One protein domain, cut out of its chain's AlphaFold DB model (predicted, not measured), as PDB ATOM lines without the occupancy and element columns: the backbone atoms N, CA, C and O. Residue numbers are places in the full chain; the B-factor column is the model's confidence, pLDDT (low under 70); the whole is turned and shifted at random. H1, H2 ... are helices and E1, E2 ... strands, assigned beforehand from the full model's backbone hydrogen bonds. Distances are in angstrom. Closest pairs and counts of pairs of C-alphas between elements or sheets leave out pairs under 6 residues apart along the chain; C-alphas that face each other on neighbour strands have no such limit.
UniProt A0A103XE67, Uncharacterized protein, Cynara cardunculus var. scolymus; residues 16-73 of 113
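AT A GLANCE: This is residues 16 to 73 of the 113 residues of an uncharacterized protein of Cynara cardunculus var. scolymus (UniProt A0A103XE67). One long, narrow antiparallel hairpin, E1 and E2, makes most of the length; H1 packs on the end where E1 begins and E2 ends, and beyond that end residues 66 to 73, partly in H2, stick out. The printed part has 58 residues, with H1, E1, E2 and H2 in chain order, mixed in class. It is extended, a rod of 55 by 22 by 14 A, radius of gyration of the C-alphas 16.6 A.

HOW THE PARTS SIT: Start at E1, residues 32 to 43, which bends by 52 degrees at residue 39. Its hairpin partner E2, residues 49 to 60, is antiparallel at 168 degrees; N 35 and O 57, 2.7 A apart, are within hydrogen-bond range. Next see H1, residues 21 to 30: Gly 27 has the closest C-alpha to E1, at Ile 33, 5.0 A, and to E2, at Phe 59, 6.2 A. H2, residues 62 to 69, is apart from H1. In both helices every O i to N i+4 pair is within range.

IN THESE COORDINATES: Find C-alpha 21 at (267.174, 305.245, 163.724), where H1 starts its 14.3 A. E1 runs 31.8 A, E2 33.5 A, and H2 10.3 A to C-alpha 69 at (287.973, 322.303, 162.112).

THE WHOLE: The C-alphas farthest apart, Asp 46 and Ala 73, are 56.0 A apart. The printed part has no cut, the three links are tight, and pLDDT is under 70 at residues 63 to 73.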
ATOM      1  N   ALA A  16     265.702 299.771 148.066       79.94
ATOM      2  CA  ALA A  16     265.943 299.183 149.376       79.94
ATOM      3  C   ALA A  16     265.763 300.258 150.448       79.94
ATOM      4  O   ALA A  16     266.214 301.393 150.282       79.94
ATOM      5  N   LYS A  17     265.122 299.896 151.562       82.38
ATOM      6  CA  LYS A  17     264.941 300.777 152.719       82.38
ATOM      7  C   LYS A  17     265.801 300.274 153.864       82.38
ATOM      8  O   LYS A  17     265.710 299.110 154.243       82.38
ATOM      9  N   VAL A  18     266.627 301.161 154.402       82.44
ATOM     10  CA  VAL A  18     267.489 300.874 155.548       82.44
ATOM     11  C   VAL A  18     267.001 301.712 156.719       82.44
ATOM     12  O   VAL A  18     266.909 302.933 156.613       82.44
ATOM     13  N   TYR A  19     266.676 301.052 157.825       85.00
ATOM     14  CA  TYR A  19     266.329 301.725 159.070       85.00
ATOM     15  C   TYR A  19     267.619 302.168 159.756       85.00
ATOM     16  O   TYR A  19     268.481 301.344 160.046       85.00
ATOM     17  N   VAL A  20     267.761 303.476 159.959       88.06
ATOM     18  CA  VAL A  20     268.980 304.091 160.513       88.06
ATOM     19  C   VAL A  20     268.756 304.732 161.880       88.06
ATOM     20  O   VAL A  20     269.672 305.350 162.400       88.06
ATOM     21  N   GLU A  21     267.563 304.600 162.460       88.06
ATOM     22  CA  GLU A  21     267.174 305.245 163.724       88.06
ATOM     23  C   GLU A  21     268.140 304.902 164.866       88.06
ATOM     24  O   GLU A  21     268.768 305.797 165.417       88.06
ATOM     25  N   GLU A  22     268.390 303.613 165.101       83.06
ATOM     26  CA  GLU A  22     269.332 303.143 166.129       83.06
ATOM     27  C   GLU A  22     270.759 303.682 165.916       83.06
ATOM     28  O   GLU A  22     271.444 304.055 166.865       83.06
ATOM     29  N   ILE A  23     271.186 303.804 164.654       86.44
ATOM     30  CA  ILE A  23     272.505 304.348 164.294       86.44
ATOM     31  C   ILE A  23     272.577 305.838 164.638       86.44
ATOM     32  O   ILE A  23     273.623 306.333 165.054       86.44
ATOM     33  N   LEU A  24     271.486 306.573 164.429       87.50
ATOM     34  CA  LEU A  24     271.428 307.997 164.738       87.50
ATOM     35  C   LEU A  24     271.387 308.235 166.245       87.50
ATOM     36  O   LEU A  24     272.093 309.124 166.713       87.50
ATOM     37  N   ASP A  25     270.624 307.435 166.986       87.62
ATOM     38  CA  ASP A  25     270.525 307.547 168.441       87.62
ATOM     39  C   ASP A  25     271.883 307.269 169.101       87.62
ATOM     40  O   ASP A  25     272.426 308.134 169.794       87.62
ATOM     41  N   GLU A  26     272.504 306.126 168.789       85.69
ATOM     42  CA  GLU A  26     273.829 305.768 169.318       85.69
ATOM     43  C   GLU A  26     274.912 306.742 168.829       85.69
ATOM     44  O   GLU A  26     275.773 307.189 169.594       85.69
ATOM     45  N   GLY A  27     274.862 307.123 167.551       85.75
ATOM     46  CA  GLY A  27     275.799 308.066 166.952       85.75
ATOM     47  C   GLY A  27     275.719 309.467 167.555       85.75
ATOM     48  O   GLY A  27     276.741 310.149 167.650       85.75
ATOM     49  N   ASN A  28     274.534 309.911 167.975       84.94
ATOM     50  CA  ASN A  28     274.339 311.211 168.611       84.94
ATOM     51  C   ASN A  28     274.902 311.237 170.040       84.94
ATOM     52  O   ASN A  28     275.499 312.237 170.438       84.94
ATOM     53  N   GLU A  29     274.775 310.137 170.784       82.44
ATOM     54  CA  GLU A  29     275.356 310.006 172.126       82.44
ATOM     55  C   GLU A  29     276.887 309.906 172.091       82.44
ATOM     56  O   GLU A  29     277.588 310.566 172.861       82.44
ATOM     57  N   THR A  30     277.420 309.095 171.179       83.88
ATOM     58  CA  THR A  30     278.862 308.804 171.075       83.88
ATOM     59  C   THR A  30     279.625 309.810 170.209       83.88
ATOM     60  O   THR A  30     280.856 309.866 170.234       83.88
ATOM     61  N   GLY A  31     278.906 310.606 169.414       82.69
ATOM     62  CA  GLY A  31     279.445 311.523 168.413       82.69
ATOM     63  C   GLY A  31     279.936 310.840 167.127       82.69
ATOM     64  O   GLY A  31     280.267 311.546 166.162       82.69
ATOM     65  N   PHE A  32     279.990 309.504 167.096       84.69
ATOM     66  CA  PHE A  32     280.545 308.711 166.003       84.69
ATOM     67  C   PHE A  32     280.080 307.251 166.060       84.69
ATOM     68  O   PHE A  32     280.289 306.577 167.062       84.69
ATOM     69  N   ILE A  33     279.590 306.719 164.939       89.31
ATOM     70  CA  ILE A  33     279.336 305.280 164.786       89.31
ATOM     71  C   ILE A  33     279.631 304.835 163.353       89.31
ATOM     72  O   ILE A  33     279.396 305.565 162.386       89.31
ATOM     73  N   GLU A  34     280.169 303.626 163.210       88.75
ATOM     74  CA  GLU A  34     280.477 303.025 161.917       88.75
ATOM     75  C   GLU A  34     279.977 301.580 161.864       88.75
ATOM     76  O   GLU A  34     280.448 300.703 162.587       88.75
ATOM     77  N   LEU A  35     279.036 301.329 160.958       89.06
ATOM     78  CA  LEU A  35     278.641 299.994 160.551       89.06
ATOM     79  C   LEU A  35     279.551 299.527 159.423       89.06
ATOM     80  O   LEU A  35     279.528 300.060 158.308       89.06
ATOM     81  N   THR A  36     280.327 298.490 159.720       90.25
ATOM     82  CA  THR A  36     281.222 297.866 158.749       90.25
ATOM     83  C   THR A  36     280.441 297.381 157.521       90.25
ATOM     84  O   THR A  36     279.344 296.835 157.674       90.25
ATOM     85  N   PRO A  37     280.976 297.562 156.295       94.06
ATOM     86  CA  PRO A  37     280.304 297.109 155.087       94.06
ATOM     87  C   PRO A  37     279.983 295.615 155.128       94.06
ATOM     88  O   PRO A  37     280.886 294.781 155.230       94.06
ATOM     89  N   LYS A  38     278.697 295.279 155.013       90.81
ATOM     90  CA  LYS A  38     278.207 293.898 154.969       90.81
ATOM     91  C   LYS A  38     277.585 293.579 153.610       90.81
ATOM     92  O   LYS A  38     276.984 294.469 153.009       90.81
ATOM     93  N   PRO A  39     277.755 292.344 153.107       92.81
ATOM     94  CA  PRO A  39     277.112 291.897 151.880       92.81
ATOM     95  C   PRO A  39     275.612 291.673 152.088       92.81
ATOM     96  O   PRO A  39     275.199 291.104 153.098       92.81
ATOM     97  N   TYR A  40     274.816 292.086 151.109       89.19
ATOM     98  CA  TYR A  40     273.375 291.874 151.033       89.19
ATOM     99  C   TYR A  40     273.011 291.353 149.644       89.19
ATOM    100  O   TYR A  40     273.501 291.858 148.631       89.19
ATOM    101  N   ASN A  41     272.131 290.357 149.598       90.44
ATOM    102  CA  ASN A  41     271.664 289.781 148.345       90.44
ATOM    103  C   ASN A  41     270.715 290.746 147.630       90.44
ATOM    104  O   ASN A  41     269.791 291.289 148.231       90.44
ATOM    105  N   VAL A  42     270.918 290.898 146.328       87.50
ATOM    106  CA  VAL A  42     269.972 291.527 145.414       87.50
ATOM    107  C   VAL A  42     269.095 290.420 144.843       87.50
ATOM    108  O   VAL A  42     269.598 289.500 144.188       87.50
ATOM    109  N   VAL A  43     267.796 290.506 145.111       87.50
ATOM    110  CA  VAL A  43     266.775 289.561 144.643       87.50
ATOM    111  C   VAL A  43     265.746 290.292 143.784       87.50
ATOM    112  O   VAL A  43     265.525 291.487 143.971       87.50
ATOM    113  N   LEU A  44     265.157 289.590 142.816       85.31
ATOM    114  CA  LEU A  44     264.002 290.090 142.064       85.31
ATOM    115  C   LEU A  44     262.707 289.944 142.879       85.31
ATOM    116  O   LEU A  44     262.700 289.343 143.951       85.31
ATOM    117  N   ASP A  45     261.598 290.420 142.311       84.38
ATOM    118  CA  ASP A  45     260.248 290.263 142.870       84.38
ATOM    119  C   ASP A  45     259.838 288.794 143.091       84.38
ATOM    120  O   ASP A  45     258.976 288.515 143.918       84.38
ATOM    121  N   ASP A  46     260.451 287.849 142.369       91.00
ATOM    122  CA  ASP A  46     260.237 286.402 142.522       91.00
ATOM    123  C   ASP A  46     261.210 285.735 143.516       91.00
ATOM    124  O   ASP A  46     261.331 284.512 143.536       91.00
ATOM    125  N   GLU A  47     261.926 286.535 144.312       87.81
ATOM    126  CA  GLU A  47     262.954 286.120 145.279       87.81
ATOM    127  C   GLU A  47     264.201 285.461 144.655       87.81
ATOM    128  O   GLU A  47     265.102 285.006 145.369       87.81
ATOM    129  N   THR A  48     264.332 285.455 143.325       93.12
ATOM    130  CA  THR A  48     265.512 284.889 142.665       93.12
ATOM    131  C   THR A  48     266.736 285.780 142.863       93.12
ATOM    132  O   THR A  48     266.727 286.969 142.537       93.12
ATOM    133  N   TYR A  49     267.838 285.179 143.320       91.88
ATOM    134  CA  TYR A  49     269.136 285.841 143.461       91.88
ATOM    135  C   TYR A  49     269.670 286.383 142.124       91.88
ATOM    136  O   TYR A  49     269.721 285.667 141.119       91.88
ATOM    137  N   LYS A  50     270.135 287.637 142.125       88.88
ATOM    138  CA  LYS A  50     270.750 288.306 140.964       88.88
ATOM    139  C   LYS A  50     272.125 288.895 141.222       88.88
ATOM    140  O   LYS A  50     272.846 289.156 140.262       88.88
ATOM    141  N   GLY A  51     272.504 289.089 142.477       89.25
ATOM    142  CA  GLY A  51     273.807 289.647 142.806       89.25
ATOM    143  C   GLY A  51     273.939 290.013 144.272       89.25
ATOM    144  O   GLY A  51     273.084 289.690 145.088       89.25
ATOM    145  N   GLU A  52     275.016 290.720 144.585       91.62
ATOM    146  CA  GLU A  52     275.345 291.162 145.936       91.62
ATOM    147  C   GLU A  52     275.688 292.655 145.913       91.62
ATOM    148  O   GLU A  52     276.419 293.123 145.036       91.62
ATOM    149  N   VAL A  53     275.193 293.395 146.902       89.25
ATOM    150  CA  VAL A  53     275.619 294.763 147.205       89.25
ATOM    151  C   VAL A  53     276.207 294.805 148.609       89.25
ATOM    152  O   VAL A  53     275.663 294.221 149.541       89.25
ATOM    153  N   LYS A  54     277.335 295.499 148.785       92.75
ATOM    154  CA  LYS A  54     277.930 295.717 150.108       92.75
ATOM    155  C   LYS A  54     277.541 297.090 150.624       92.75
ATOM    156  O   LYS A  54     277.840 298.089 149.976       92.75
ATOM    157  N   ILE A  55     276.903 297.131 151.788       89.88
ATOM    158  CA  ILE A  55     276.426 298.370 152.407       89.88
ATOM    159  C   ILE A  55     277.093 298.517 153.769       89.88
ATOM    160  O   ILE A  55     277.012 297.619 154.608       89.88
ATOM    161  N   GLY A  56     277.762 299.650 153.971       91.69
ATOM    162  CA  GLY A  56     278.262 300.113 155.263       91.69
ATOM    163  C   GLY A  56     277.774 301.535 155.506       91.69
ATOM    164  O   GLY A  56     277.514 302.271 154.552       91.69
ATOM    165  N   LEU A  57     277.628 301.908 156.771       90.88
ATOM    166  CA  LEU A  57     277.117 303.215 157.172       90.88
ATOM    167  C   LEU A  57     278.096 303.864 158.132       90.88
ATOM    168  O   LEU A  57     278.656 303.206 158.999       90.88
ATOM    169  N   LYS A  58     278.297 305.167 157.981       89.56
ATOM    170  CA  LYS A  58     279.167 305.937 158.856       89.56
ATOM    171  C   LYS A  58     278.466 307.222 159.232       89.56
ATOM    172  O   LYS A  58     278.165 308.037 158.362       89.56
ATOM    173  N   PHE A  59     278.228 307.390 160.521       88.12
ATOM    174  CA  PHE A  59     277.674 308.606 161.077       88.12
ATOM    175  C   PHE A  59     278.786 309.410 161.744       88.12
ATOM    176  O   PHE A  59     279.613 308.882 162.489       88.12
ATOM    177  N   ILE A  60     278.800 310.707 161.455       85.56
ATOM    178  CA  ILE A  60     279.751 311.656 162.019       85.56
ATOM    179  C   ILE A  60     278.942 312.869 162.465       85.56
ATOM    180  O   ILE A  60     278.333 313.544 161.636       85.56
ATOM    181  N   SER A  61     278.925 313.141 163.767       84.25
ATOM    182  CA  SER A  61     278.215 314.300 164.307       84.25
ATOM    183  C   SER A  61     278.907 315.616 163.918       84.25
ATOM    184  O   SER A  61     280.136 315.721 163.914       84.25
ATOM    185  N   ASN A  62     278.126 316.665 163.631       78.12
ATOM    186  CA  ASN A  62     278.675 317.991 163.308       78.12
ATOM    187  C   ASN A  62     279.502 318.593 164.455       78.12
ATOM    188  O   ASN A  62     280.417 319.377 164.206       78.12
ATOM    189  N   THR A  63     279.219 318.223 165.706       69.75
ATOM    190  CA  THR A  63     280.014 318.636 166.868       69.75
ATOM    191  C   THR A  63     281.453 318.137 166.745       69.75
ATOM    192  O   THR A  63     282.360 318.956 166.870       69.75
ATOM    193  N   VAL A  64     281.659 316.865 166.373       61.78
ATOM    194  CA  VAL A  64     282.980 316.245 166.131       61.78
ATOM    195  C   VAL A  64     283.704 316.852 164.920       61.78
ATOM    196  O   VAL A  64     284.918 317.064 164.956       61.78
ATOM    197  N   ILE A  65     282.977 317.171 163.844       62.41
ATOM    198  CA  ILE A  65     283.554 317.801 162.640       62.41
ATOM    199  C   ILE A  65     284.072 319.208 162.973       62.41
ATOM    200  O   ILE A  65     285.169 319.582 162.551       62.41
ATOM    201  N   ASN A  66     283.338 319.946 163.808       58.06
ATOM    202  CA  ASN A  66     283.748 321.266 164.273       58.06
ATOM    203  C   ASN A  66     284.981 321.205 165.189       58.06
ATOM    204  O   ASN A  66     285.806 322.106 165.125       58.06
ATOM    205  N   GLU A  67     285.190 320.150 165.983       55.94
ATOM    206  CA  GLU A  67     286.419 320.027 166.796       55.94
ATOM    207  C   GLU A  67     287.659 319.775 165.934       55.94
ATOM    208  O   GLU A  67     288.753 320.223 166.269       55.94
ATOM    209  N   ARG A  68     287.481 319.111 164.785       50.78
ATOM    210  CA  ARG A  68     288.555 318.873 163.812       50.78
ATOM    211  C   ARG A  68     288.810 320.084 162.898       50.78
ATOM    212  O   ARG A  68     289.919 320.225 162.393       50.78
ATOM    213  N   GLY A  69     287.827 320.977 162.739       48.25
ATOM    214  CA  GLY A  69     287.973 322.303 162.112       48.25
ATOM    215  C   GLY A  69     288.529 323.389 163.052       48.25
ATOM    216  O   GLY A  69     289.241 324.285 162.606       48.25
ATOM    217  N   ARG A  70     288.312 323.255 164.367       43.91
ATOM    218  CA  ARG A  70     288.859 324.134 165.422       43.91
ATOM    219  C   ARG A  70     290.349 323.925 165.726       43.91
ATOM    220  O   ARG A  70     290.882 324.518 166.656       43.91
ATOM    221  N   GLY A  71     291.049 323.108 164.938       42.94
ATOM    222  CA  GLY A  71     292.514 323.108 164.917       42.94
ATOM    223  C   GLY A  71     293.113 324.285 164.134       42.94
ATOM    224  O   GLY A  71     294.317 324.511 164.231       42.94
ATOM    225  N   LEU A  72     292.310 325.019 163.348       46.72
ATOM    226  CA  LEU A  72     292.804 326.071 162.445       46.72
ATOM    227  C   LEU A  72     292.046 327.407 162.499       46.72
ATOM    228  O   LEU A  72     292.543 328.384 161.944       46.72
ATOM    229  N   ALA A  73     290.907 327.500 163.181       44.06
ATOM    230  CA  ALA A  73     290.239 328.772 163.450       44.06
ATOM    231  C   ALA A  73     289.455 328.669 164.766       44.06
ATOM    232  O   ALA A  73     288.909 327.612 165.071       44.06
TER     233      ALA A  73